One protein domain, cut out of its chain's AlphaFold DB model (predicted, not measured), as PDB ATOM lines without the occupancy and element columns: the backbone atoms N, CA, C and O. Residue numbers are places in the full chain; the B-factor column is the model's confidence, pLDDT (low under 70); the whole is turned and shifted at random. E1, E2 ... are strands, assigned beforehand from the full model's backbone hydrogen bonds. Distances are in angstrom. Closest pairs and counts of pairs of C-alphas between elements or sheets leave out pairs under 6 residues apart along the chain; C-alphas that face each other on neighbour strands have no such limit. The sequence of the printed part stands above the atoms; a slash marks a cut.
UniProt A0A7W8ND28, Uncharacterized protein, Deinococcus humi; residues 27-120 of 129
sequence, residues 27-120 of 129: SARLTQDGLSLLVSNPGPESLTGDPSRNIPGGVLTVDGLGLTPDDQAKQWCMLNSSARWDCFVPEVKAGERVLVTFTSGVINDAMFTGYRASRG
ATOM      1  N   SER A  27      11.334  84.705  58.605       91.69
ATOM      2  CA  SER A  27      10.553  83.512  58.934       91.69
ATOM      3  C   SER A  27      11.417  82.264  59.104       91.69
ATOM      4  O   SER A  27      10.955  81.293  59.711       91.69
ATOM      5  N   ALA A  28      12.658  82.285  58.610       95.38
ATOM      6  CA  ALA A  28      13.612  81.207  58.792       95.38
ATOM      7  C   ALA A  28      13.995  81.028  60.261       95.38
ATOM      8  O   ALA A  28      13.955  81.962  61.068       95.38
ATOM      9  N   ARG A  29      14.336  79.791  60.623       96.06
ATOM     10  CA  ARG A  29      14.668  79.432  62.006       96.06
ATOM     11  C   ARG A  29      15.802  78.434  62.058       96.06
ATOM     12  O   ARG A  29      15.841  77.503  61.256       96.06
ATOM     13  N   LEU A  30      16.650  78.619  63.060       97.50
ATOM     14  CA  LEU A  30      17.591  77.626  63.541       97.50
ATOM     15  C   LEU A  30      17.004  76.997  64.807       97.50
ATOM     16  O   LEU A  30      16.596  77.707  65.725       97.50
ATOM     17  N   THR A  31      16.915  75.675  64.830       97.19
ATOM     18  CA  THR A  31      16.402  74.903  65.972       97.19
ATOM     19  C   THR A  31      17.308  73.716  66.241       97.19
ATOM     20  O   THR A  31      17.908  73.197  65.302       97.19
ATOM     21  N   GLN A  32      17.381  73.269  67.489       97.88
ATOM     22  CA  GLN A  32      18.139  72.082  67.877       97.88
ATOM     23  C   GLN A  32      17.195  70.939  68.259       97.88
ATOM     24  O   GLN A  32      16.221  71.148  68.981       97.88
ATOM     25  N   ASP A  33      17.518  69.735  67.796       96.50
ATOM     26  CA  ASP A  33      16.909  68.472  68.212       96.50
ATOM     27  C   ASP A  33      18.024  67.475  68.562       96.50
ATOM     28  O   ASP A  33      18.746  66.974  67.693       96.50
ATOM     29  N   GLY A  34      18.241  67.260  69.862       96.56
ATOM     30  CA  GLY A  34      19.389  66.506  70.363       96.56
ATOM     31  C   GLY A  34      20.717  67.129  69.918       96.56
ATOM     32  O   GLY A  34      21.014  68.272  70.256       96.56
ATOM     33  N   LEU A  35      21.518  66.375  69.161       97.81
ATOM     34  CA  LEU A  35      22.781  66.829  68.559       97.81
ATOM     35  C   LEU A  35      22.634  67.238  67.086       97.81
ATOM     36  O   LEU A  35      23.620  67.305  66.354       97.81
ATOM     37  N   SER A  36      21.408  67.499  66.639       98.19
ATOM     38  CA  SER A  36      21.135  67.970  65.287       98.19
ATOM     39  C   SER A  36      20.665  69.415  65.297       98.19
ATOM     40  O   SER A  36      19.827  69.805  66.107       98.19
ATOM     41  N   LEU A  37      21.180  70.202  64.360       98.38
ATOM     42  CA  LEU A  37      20.771  71.575  64.105       98.38
ATOM     43  C   LEU A  37      19.994  71.628  62.800       98.38
ATOM     44  O   LEU A  37      20.477  71.201  61.753       98.38
ATOM     45  N   LEU A  38      18.779  72.152  62.870       97.75
ATOM     46  CA  LEU A  38      17.875  72.276  61.744       97.75
ATOM     47  C   LEU A  38      17.749  73.743  61.340       97.75
ATOM     48  O   LEU A  38      17.211  74.554  62.097       97.75
ATOM     49  N   VAL A  39      18.189  74.055  60.122       97.56
ATOM     50  CA  VAL A  39      17.902  75.326  59.450       97.56
ATOM     51  C   VAL A  39      16.641  75.129  58.619       97.56
ATOM     52  O   VAL A  39      16.617  74.324  57.691       97.56
ATOM     53  N   SER A  40      15.578  75.852  58.956       97.44
ATOM     54  CA  SER A  40      14.286  75.795  58.265       97.44
ATOM     55  C   SER A  40      14.002  77.104  57.540       97.44
ATOM     56  O   SER A  40      14.220  78.179  58.101       97.44
ATOM     57  N   ASN A  41      13.492  77.019  56.310       97.06
ATOM     58  CA  ASN A  41      13.172  78.177  55.483       97.06
ATOM     59  C   ASN A  41      11.711  78.132  54.996       97.06
ATOM     60  O   ASN A  41      11.448  77.777  53.851       97.06
ATOM     61  N   PRO A  42      10.732  78.503  55.840       96.19
ATOM     62  CA  PRO A  42       9.328  78.558  55.435       96.19
ATOM     63  C   PRO A  42       9.004  79.774  54.548       96.19
ATOM     64  O   PRO A  42       7.876  79.899  54.075       96.19
ATOM     65  N   GLY A  43       9.960  80.689  54.358       91.38
ATOM     66  CA  GLY A  43       9.795  81.880  53.535       91.38
ATOM     67  C   GLY A  43       9.714  81.574  52.033       91.38
ATOM     68  O   GLY A  43      10.021  80.463  51.602       91.38
ATOM     69  N   PRO A  44       9.326  82.571  51.218       92.38
ATOM     70  CA  PRO A  44       9.081  82.385  49.784       92.38
ATOM     71  C   PRO A  44      10.358  82.290  48.936       92.38
ATOM     72  O   PRO A  44      10.292  81.889  47.778       92.38
ATOM     73  N   GLU A  45      11.513  82.664  49.487       94.56
ATOM     74  CA  GLU A  45      12.800  82.689  48.785       94.56
ATOM     75  C   GLU A  45      13.799  81.740  49.436       94.56
ATOM     76  O   GLU A  45      13.756  81.540  50.651       94.56
ATOM     77  N   SER A  46      14.740  81.218  48.650       96.06
ATOM     78  CA  SER A  46      15.869  80.435  49.156       96.06
ATOM     79  C   SER A  46      16.753  81.229  50.126       96.06
ATOM     80  O   SER A  46      16.896  82.447  50.005       96.06
ATOM     81  N   LEU A  47      17.385  80.518  51.064       95.94
ATOM     82  CA  LEU A  47      18.536  81.005  51.821       95.94
ATOM     83  C   LEU A  47      19.815  80.572  51.105       95.94
ATOM     84  O   LEU A  47      20.113  79.379  51.022       95.94
ATOM     85  N   THR A  48      20.564  81.547  50.605       95.44
ATOM     86  CA  THR A  48      21.806  81.336  49.852       95.44
ATOM     87  C   THR A  48      23.030  81.751  50.666       95.44
ATOM     88  O   THR A  48      22.912  82.267  51.784       95.44
ATOM     89  N   GLY A  49      24.220  81.544  50.102       93.00
ATOM     90  CA  GLY A  49      25.463  82.093  50.636       93.00
ATOM     91  C   GLY A  49      25.681  83.560  50.282       93.00
ATOM     92  O   GLY A  49      24.851  84.197  49.630       93.00
ATOM     93  N   ASP A  50      26.817  84.088  50.745       89.50
ATOM     94  CA  ASP A  50      27.244  85.465  50.489       89.50
ATOM     95  C   ASP A  50      27.425  85.697  48.974       89.50
ATOM     96  O   ASP A  50      28.309  85.075  48.362       89.50
ATOM     97  N   PRO A  51      26.638  86.604  48.358       85.56
ATOM     98  CA  PRO A  51      26.697  86.856  46.921       85.56
ATOM     99  C   PRO A  51      28.044  87.440  46.471       85.56
ATOM    100  O   PRO A  51      28.391  87.331  45.299       85.56
ATOM    101  N   SER A  52      28.836  88.024  47.379       87.19
ATOM    102  CA  SER A  52      30.174  88.542  47.067       87.19
ATOM    103  C   SER A  52      31.256  87.459  47.015       87.19
ATOM    104  O   SER A  52      32.333  87.691  46.467       87.19
ATOM    105  N   ARG A  53      30.984  86.270  47.571       82.38
ATOM    106  CA  ARG A  53      31.961  85.177  47.713       82.38
ATOM    107  C   ARG A  53      31.658  83.957  46.845       82.38
ATOM    108  O   ARG A  53      32.413  82.991  46.896       82.38
ATOM    109  N   ASN A  54      30.583  83.997  46.052       80.19
ATOM    110  CA  ASN A  54      30.116  82.889  45.208       80.19
ATOM    111  C   ASN A  54      29.994  81.556  45.978       80.19
ATOM    112  O   ASN A  54      30.364  80.492  45.479       80.19
ATOM    113  N   ILE A  55      29.510  81.625  47.222       80.06
ATOM    114  CA  ILE A  55      29.250  80.451  48.062       80.06
ATOM    115  C   ILE A  55      27.785  80.050  47.841       80.06
ATOM    116  O   ILE A  55      26.911  80.910  47.967       80.06
ATOM    117  N   PRO A  56      27.482  78.779  47.516       73.94
ATOM    118  CA  PRO A  56      26.124  78.380  47.145       73.94
ATOM    119  C   PRO A  56      25.122  78.499  48.303       73.94
ATOM    120  O   PRO A  56      23.959  78.821  48.074       73.94
ATOM    121  N   GLY A  57      25.555  78.300  49.550       87.81
ATOM    122  CA  GLY A  57      24.675  78.355  50.717       87.81
ATOM    123  C   GLY A  57      25.293  79.032  51.941       87.81
ATOM    124  O   GLY A  57      26.400  79.571  51.888       87.81
ATOM    125  N   GLY A  58      24.512  79.094  53.017       95.06
ATOM    126  CA  GLY A  58      24.864  79.839  54.224       95.06
ATOM    127  C   GLY A  58      25.922  79.153  55.090       95.06
ATOM    128  O   GLY A  58      26.278  77.993  54.894       95.06
ATOM    129  N   VAL A  59      26.411  79.880  56.090       96.38
ATOM    130  CA  VAL A  59      27.372  79.373  57.074       96.38
ATOM    131  C   VAL A  59      26.655  79.153  58.397       96.38
ATOM    132  O   VAL A  59      26.140  80.101  58.984       96.38
ATOM    133  N   LEU A  60      26.632  77.910  58.870       97.75
ATOM    134  CA  LEU A  60      26.225  77.545  60.223       97.75
ATOM    135  C   LEU A  60      27.479  77.409  61.089       97.75
ATOM    136  O   LEU A  60      28.251  76.469  60.921       97.75
ATOM    137  N   THR A  61      27.674  78.330  62.021       97.88
ATOM    138  CA  THR A  61      28.679  78.205  63.076       97.88
ATOM    139  C   THR A  61      28.069  77.454  64.254       97.88
ATOM    140  O   THR A  61      26.957  77.770  64.677       97.88
ATOM    141  N   VAL A  62      28.804  76.483  64.792       98.31
ATOM    142  CA  VAL A  62      28.401  75.670  65.944       98.31
ATOM    143  C   VAL A  62      29.513  75.688  66.980       98.31
ATOM    144  O   VAL A  62      30.619  75.214  66.708       98.31
ATOM    145  N   ASP A  63      29.213  76.197  68.167       98.12
ATOM    146  CA  ASP A  63      30.119  76.183  69.308       98.12
ATOM    147  C   ASP A  63      29.742  75.032  70.248       98.12
ATOM    148  O   ASP A  63      28.583  74.851  70.630       98.12
ATOM    149  N   GLY A  64      30.725  74.223  70.634       96.81
ATOM    150  CA  GLY A  64      30.489  73.035  71.441       96.81
ATOM    151  C   GLY A  64      31.740  72.214  71.722       96.81
ATOM    152  O   GLY A  64      32.761  72.330  71.047       96.81
ATOM    153  N   LEU A  65      31.667  71.364  72.744       96.44
ATOM    154  CA  LEU A  65      32.789  70.535  73.190       96.44
ATOM    155  C   LEU A  65      32.588  69.079  72.779       96.44
ATOM    156  O   LEU A  65      31.504  68.521  72.938       96.44
ATOM    157  N   GLY A  66      33.653  68.449  72.275       96.06
ATOM    158  CA  GLY A  66      33.631  67.035  71.878       96.06
ATOM    159  C   GLY A  66      32.691  66.727  70.706       96.06
ATOM    160  O   GLY A  66      32.245  65.585  70.564       96.06
ATOM    161  N   LEU A  67      32.358  67.743  69.904       97.88
ATOM    162  CA  LEU A  67      31.490  67.611  68.742       97.88
ATOM    163  C   LEU A  67      32.174  66.801  67.640       97.88
ATOM    164  O   LEU A  67      33.254  67.168  67.179       97.88
ATOM    165  N   THR A  68      31.504  65.739  67.190       97.62
ATOM    166  CA  THR A  68      31.931  64.930  66.038       97.62
ATOM    167  C   THR A  68      30.817  64.915  64.994       97.62
ATOM    168  O   THR A  68      29.773  64.321  65.268       97.62
ATOM    169  N   PRO A  69      30.983  65.547  63.818       97.94
ATOM    170  CA  PRO A  69      29.962  65.521  62.772       97.94
ATOM    171  C   PRO A  69      29.732  64.095  62.256       97.94
ATOM    172  O   PRO A  69      30.651  63.271  62.253       97.94
ATOM    173  N   ASP A  70      28.508  63.803  61.819       98.19
ATOM    174  CA  ASP A  70      28.213  62.576  61.076       98.19
ATOM    175  C   ASP A  70      28.797  62.611  59.648       98.19
ATOM    176  O   ASP A  70      29.447  63.576  59.240       98.19
ATOM    177  N   ASP A  71      28.608  61.545  58.869       97.56
ATOM    178  CA  ASP A  71      29.214  61.438  57.536       97.56
ATOM    179  C   ASP A  71      28.675  62.455  56.521       97.56
ATOM    180  O   ASP A  71      29.390  62.815  55.583       97.56
ATOM    181  N   GLN A  72      27.449  62.949  56.709       95.25
ATOM    182  CA  GLN A  72      26.885  63.996  55.866       95.25
ATOM    183  C   GLN A  72      27.431  65.365  56.278       95.25
ATOM    184  O   GLN A  72      27.966  66.094  55.445       95.25
ATOM    185  N   ALA A  73      27.368  65.692  57.567       95.94
ATOM    186  CA  ALA A  73      27.866  66.940  58.122       95.94
ATOM    187  C   ALA A  73      29.375  67.110  57.884       95.94
ATOM    188  O   ALA A  73      29.816  68.222  57.608       95.94
ATOM    189  N   LYS A  74      30.173  66.031  57.874       96.75
ATOM    190  CA  LYS A  74      31.606  66.071  57.505       96.75
ATOM    191  C   LYS A  74      31.874  66.654  56.116       96.75
ATOM    192  O   LYS A  74      32.966  67.161  55.883       96.75
ATOM    193  N   GLN A  75      30.915  66.579  55.193       95.25
ATOM    194  CA  GLN A  75      31.069  67.140  53.846       95.25
ATOM    195  C   GLN A  75      30.962  68.667  53.840       95.25
ATOM    196  O   GLN A  75      31.411  69.311  52.895       95.25
ATOM    197  N   TRP A  76      30.344  69.241  54.874       93.75
ATOM    198  CA  TRP A  76      30.026  70.665  54.951       93.75
ATOM    199  C   TRP A  76      30.777  71.367  56.081       93.75
ATOM    200  O   TRP A  76      31.029  72.564  55.989       93.75
ATOM    201  N   CYS A  77      31.123  70.642  57.144       96.56
ATOM    202  CA  CYS A  77      31.664  71.181  58.381       96.56
ATOM    203  C   CYS A  77      33.183  71.054  58.452       96.56
ATOM    204  O   CYS A  77      33.749  69.970  58.318       96.56
ATOM    205  N   MET A  78      33.833  72.170  58.765       96.56
ATOM    206  CA  MET A  78      35.254  72.238  59.073       96.56
ATOM    207  C   MET A  78      35.446  72.711  60.511       96.56
ATOM    208  O   MET A  78      34.781  73.640  60.971       96.56
ATOM    209  N   LEU A  79      36.371  72.069  61.224       96.50
ATOM    210  CA  LEU A  79      36.769  72.507  62.554       96.50
ATOM    211  C   LEU A  79      37.566  73.811  62.415       96.50
ATOM    212  O   LEU A  79      38.631  73.819  61.799       96.50
ATOM    213  N   ASN A  80      37.047  74.906  62.968       94.31
ATOM    214  CA  ASN A  80      37.705  76.215  62.948       94.31
ATOM    215  C   ASN A  80      38.599  76.393  64.188       94.31
ATOM    216  O   ASN A  80      39.749  76.815  64.095       94.31
ATOM    217  N   SER A  81      38.103  76.000  65.363       92.88
ATOM    218  CA  SER A  81      38.877  75.985  66.608       92.88
ATOM    219  C   SER A  81      38.529  74.749  67.435       92.88
ATOM    220  O   SER A  81      37.617  74.007  67.088       92.88
ATOM    221  N   SER A  82      39.225  74.521  68.552       88.06
ATOM    222  CA  SER A  82      39.019  73.337  69.403       88.06
ATOM    223  C   SER A  82      37.578  73.133  69.894       88.06
ATOM    224  O   SER A  82      37.237  72.022  70.292       88.06
ATOM    225  N   ALA A  83      36.746  74.176  69.871       93.69
ATOM    226  CA  ALA A  83      35.354  74.132  70.302       93.69
ATOM    227  C   ALA A  83      34.380  74.757  69.287       93.69
ATOM    228  O   ALA A  83      33.251  75.062  69.657       93.69
ATOM    229  N   ARG A  84      34.802  74.979  68.033       97.19
ATOM    230  CA  ARG A  84      33.984  75.659  67.019       97.19
ATOM    231  C   ARG A  84      34.073  74.988  65.659       97.19
ATOM    232  O   ARG A  84      35.167  74.814  65.119       97.19
ATOM    233  N   TRP A  85      32.914  74.720  65.075       98.25
ATOM    234  CA  TRP A  85      32.746  74.235  63.709       98.25
ATOM    235  C   TRP A  85      32.106  75.310  62.837       98.25
ATOM    236  O   TRP A  85      31.152  75.956  63.260       98.25
ATOM    237  N   ASP A  86      32.595  75.462  61.609       97.25
ATOM    238  CA  ASP A  86      31.913  76.224  60.566       97.25
ATOM    239  C   ASP A  86      31.431  75.254  59.484       97.25
ATOM    240  O   ASP A  86      32.224  74.542  58.862       97.25
ATOM    241  N   CYS A  87      30.119  75.215  59.277       96.94
ATOM    242  CA  CYS A  87      29.443  74.348  58.324       96.94
ATOM    243  C   CYS A  87      28.909  75.164  57.146       96.94
ATOM    244  O   CYS A  87      28.026  76.005  57.310       96.94
ATOM    245  N   PHE A  88      29.428  74.902  55.949       95.62
ATOM    246  CA  PHE A  88      29.005  75.522  54.694       95.62
ATOM    247  C   PHE A  88      27.790  74.771  54.159       95.62
ATOM    248  O   PHE A  88      27.897  73.870  53.327       95.62
ATOM    249  N   VAL A  89      26.631  75.104  54.718       95.25
ATOM    250  CA  VAL A  89      25.360  74.459  54.399       95.25
ATOM    251  C   VAL A  89      25.000  74.778  52.945       95.25
ATOM    252  O   VAL A  89      25.169  75.925  52.531       95.25
ATOM    253  N   PRO A  90      24.496  73.815  52.152       94.81
ATOM    254  CA  PRO A  90      23.953  74.097  50.825       94.81
ATOM    255  C   PRO A  90      22.814  75.128  50.849       94.81
ATOM    256  O   PRO A  90      22.276  75.466  51.905       94.81
ATOM    257  N   GLU A  91      22.422  75.616  49.670       95.62
ATOM    258  CA  GLU A  91      21.226  76.455  49.527       95.62
ATOM    259  C   GLU A  91      20.008  75.772  50.171       95.62
ATOM    260  O   GLU A  91      19.696  74.621  49.857       95.62
ATOM    261  N   VAL A  92      19.297  76.492  51.044       97.00
ATOM    262  CA  VAL A  92      18.043  76.012  51.643       97.00
ATOM    263  C   VAL A  92      16.888  76.623  50.866       97.00
ATOM    264  O   VAL A  92      16.553  77.795  51.068       97.00
ATOM    265  N   LYS A  93      16.277  75.856  49.962       97.31
ATOM    266  CA  LYS A  93      15.197  76.371  49.110       97.31
ATOM    267  C   LYS A  93      13.964  76.765  49.922       97.31
ATOM    268  O   LYS A  93      13.813  76.409  51.093       97.31
ATOM    269  N   ALA A  94      13.075  77.527  49.292       96.94
ATOM    270  CA  ALA A  94      11.787  77.886  49.874       96.94
ATOM    271  C   ALA A  94      10.982  76.631  50.262       96.94
ATOM    272  O   ALA A  94      10.831  75.706  49.464       96.94
ATOM    273  N   GLY A  95      10.472  76.599  51.493       97.25
ATOM    274  CA  GLY A  95       9.728  75.469  52.056       97.25
ATOM    275  C   GLY A  95      10.589  74.277  52.489       97.25
ATOM    276  O   GLY A  95      10.053  73.313  53.037       97.25
ATOM    277  N   GLU A  96      11.905  74.326  52.279       98.12
ATOM    278  CA  GLU A  96      12.821  73.249  52.646       98.12
ATOM    279  C   GLU A  96      13.492  73.488  54.006       98.12
ATOM    280  O   GLU A  96      13.367  74.529  54.666       98.12
ATOM    281  N   ARG A  97      14.206  72.453  54.446       96.75
ATOM    282  CA  ARG A  97      15.011  72.454  55.659       96.75
ATOM    283  C   ARG A  97      16.263  71.618  55.448       96.75
ATOM    284  O   ARG A  97      16.218  70.622  54.729       96.75
ATOM    285  N   VAL A  98      17.343  71.997  56.115       96.75
ATOM    286  CA  VAL A  98      18.603  71.246  56.126       96.75
ATOM    287  C   VAL A  98      18.975  70.912  57.562       96.75
ATOM    288  O   VAL A  98      18.817  71.738  58.460       96.75
ATOM    289  N   LEU A  99      19.444  69.681  57.760       97.12
ATOM    290  CA  LEU A  99      19.885  69.155  59.043       97.12
ATOM    291  C   LEU A  99      21.410  69.024  59.048       97.12
ATOM    292  O   LEU A  99      21.984  68.497  58.098       97.12
ATOM    293  N   VAL A 100      22.047  69.482  60.120       98.00
ATOM    294  CA  VAL A 100      23.469  69.267  60.404       98.00
ATOM    295  C   VAL A 100      23.562  68.495  61.711       98.00
ATOM    296  O   VAL A 100      23.179  69.014  62.759       98.00
ATOM    297  N   THR A 101      24.043  67.255  61.651       98.44
ATOM    298  CA  THR A 101      24.010  66.328  62.787       98.44
ATOM    299  C   THR A 101      25.408  66.008  63.301       98.44
ATOM    300  O   THR A 101      26.338  65.716  62.547       98.44
ATOM    301  N   PHE A 102      25.536  66.032  64.625       98.38
ATOM    302  CA  PHE A 102      26.696  65.549  65.355       98.38
ATOM    303  C   PHE A 102      26.353  64.232  66.057       98.38
ATOM    304  O   PHE A 102      25.238  64.011  66.521       98.38
ATOM    305  N   THR A 103      27.332  63.338  66.134       98.38
ATOM    306  CA  THR A 103      27.203  62.002  66.736       98.38
ATOM    307  C   THR A 103      27.645  61.965  68.199       98.38
ATOM    308  O   THR A 103      27.317  61.029  68.923       98.38
ATOM    309  N   SER A 104      28.383  62.982  68.652       97.81
ATOM    310  CA  SER A 104      28.888  63.098  70.020       97.81
ATOM    311  C   SER A 104      29.031  64.555  70.444       97.81
ATOM    312  O   SER A 104      29.043  65.449  69.598       97.81
ATOM    313  N   GLY A 105      29.230  64.767  71.746       96.81
ATOM    314  CA  GLY A 105      29.589  66.060  72.324       96.81
ATOM    315  C   GLY A 105      28.407  66.818  72.912       96.81
ATOM    316  O   GLY A 105      27.369  66.239  73.226       96.81
ATOM    317  N   VAL A 106      28.601  68.122  73.087       97.19
ATOM    318  CA  VAL A 106      27.590  69.062  73.576       97.19
ATOM    319  C   VAL A 106      27.608  70.293  72.686       97.19
ATOM    320  O   VAL A 106      28.664  70.898  72.502       97.19
ATOM    321  N   ILE A 107      26.443  70.656  72.149       97.75
ATOM    322  CA  ILE A 107      26.224  71.927  71.455       97.75
ATOM    323  C   ILE A 107      25.910  72.974  72.525       97.75
ATOM    324  O   ILE A 107      24.977  72.787  73.304       97.75
ATOM    325  N   ASN A 108      26.707  74.039  72.578       96.88
ATOM    326  CA  ASN A 108      26.524  75.146  73.515       96.88
ATOM    327  C   ASN A 108      25.788  76.316  72.863       96.88
ATOM    328  O   ASN A 108      24.943  76.934  73.503       96.88
ATOM    329  N   ASP A 109      26.132  76.626  71.613       97.62
ATOM    330  CA  ASP A 109      25.519  77.702  70.841       97.62
ATOM    331  C   ASP A 109      25.623  77.394  69.340       97.62
ATOM    332  O   ASP A 109      26.470  76.606  68.904       97.62
ATOM    333  N   ALA A 110      24.758  78.011  68.541       97.94
ATOM    334  CA  ALA A 110      24.864  77.973  67.096       97.94
ATOM    335  C   ALA A 110      24.243  79.211  66.444       97.94
ATOM    336  O   ALA A 110      23.235  79.760  66.890       97.94
ATOM    337  N   MET A 111      24.819  79.607  65.315       97.88
ATOM    338  CA  MET A 111      24.351  80.728  64.512       97.88
ATOM    339  C   MET A 111      24.421  80.363  63.038       97.88
ATOM    340  O   MET A 111      25.461  79.930  62.551       97.88
ATOM    341  N   PHE A 112      23.340  80.595  62.305       97.44
ATOM    342  CA  PHE A 112      23.328  80.517  60.852       97.44
ATOM    343  C   PHE A 112      23.330  81.915  60.240       97.44
ATOM    344  O   PHE A 112      22.497  82.751  60.593       97.44
ATOM    345  N   THR A 113      24.212  82.131  59.271       96.31
ATOM    346  CA  THR A 113      24.255  83.329  58.434       96.31
ATOM    347  C   THR A 113      24.016  82.935  56.982       96.31
ATOM    348  O   THR A 113      24.782  82.162  56.407       96.31
ATOM    349  N   GLY A 114      22.981  83.497  56.370       95.50
ATOM    350  CA  GLY A 114      22.668  83.313  54.952       95.50
ATOM    351  C   GLY A 114      22.166  84.605  54.323       95.50
ATOM    352  O   GLY A 114      22.197  85.662  54.946       95.50
ATOM    353  N   TYR A 115      21.697  84.526  53.083       94.69
ATOM    354  CA  TYR A 115      21.223  85.682  52.324       94.69
ATOM    355  C   TYR A 115      19.916  85.372  51.605       94.69
ATOM    356  O   TYR A 115      19.574  84.215  51.364       94.69
ATOM    357  N   ARG A 116      19.184  86.437  51.274       93.38
ATOM    358  CA  ARG A 116      17.976  86.401  50.447       93.38
ATOM    359  C   ARG A 116      18.174  87.313  49.251       93.38
ATOM    360  O   ARG A 116      18.669  88.427  49.420       93.38
ATOM    361  N   ALA A 117      17.719  86.883  48.077       90.75
ATOM    362  CA  ALA A 117      17.800  87.692  46.863       90.75
ATOM    363  C   ALA A 117      17.110  89.058  47.044       90.75
ATOM    364  O   ALA A 117      17.696  90.087  46.708       90.75
ATOM    365  N   SER A 118      15.925  89.088  47.668       90.06
ATOM    366  CA  SER A 118      15.181  90.329  47.944       90.06
ATOM    367  C   SER A 118      15.878  91.307  48.896       90.06
ATOM    368  O   SER A 118      15.563  92.496  48.881       90.06
ATOM    369  N   ARG A 119      16.815  90.838  49.731       87.88
ATOM    370  CA  ARG A 119      17.511  91.661  50.738       87.88
ATOM    371  C   ARG A 119      18.897  92.133  50.287       87.88
ATOM    372  O   ARG A 119      19.564  92.863  51.023       87.88
ATOM    373  N   GLY A 120      19.333  91.744  49.088       85.75
ATOM    374  CA  GLY A 120      20.646  92.102  48.556       85.75
ATOM    375  C   GLY A 120      21.782  91.655  49.481       85.75
ATOM    376  O   GLY A 120      21.875  90.489  49.850       85.75
TER     377      GLY A 120
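AT A GLANCE: This is residues 27 to 120 of the 129 residues of an uncharacterized protein of Deinococcus humi (UniProt A0A7W8ND28). One twisted antiparallel sheet folds over on itself as its long strands E3 and E6 turn back, with loop 41 to 58 at the end away from this fold. The 94 printed residues have six named strands, E1 to E6, in sheet order E1 E2 E6 E3 E5 E4. The class is all strand; the whole is compact, with a radius of gyration of the C-alphas of 12.8 A, and spans 38 by 26 by 21 A.

IN THESE COORDINATES: E1, residues 29 to 33, begins at C-alpha 29 (14.668, 79.432, 62.006). E2 is 36 to 40; E3 59 to 69, 15.2 A from first to last C-alpha; E4 77 to 81; E5 84 to 88; E6, 97 to 114, 13.3 A, ends at C-alpha 114 (22.668, 83.313, 54.952).

HOW THE PARTS SIT: E1 and E2 form a hairpin, N 31 and O 38 3.0 A apart. E6 pairs with E2 over 97 to 101, N 98 and O 39 2.9 A apart, and with E3 over 102 to 113, N 111 and O 61 2.9 A apart. E3 bends by 136 degrees at residue 66. E4 and E5 form a hairpin, N 78 and O 86 2.9 A apart.

THE WHOLE: The link E2 to E3, 18 residues, is long. The printed part has no cut, and no printed residue is under pLDDT 70.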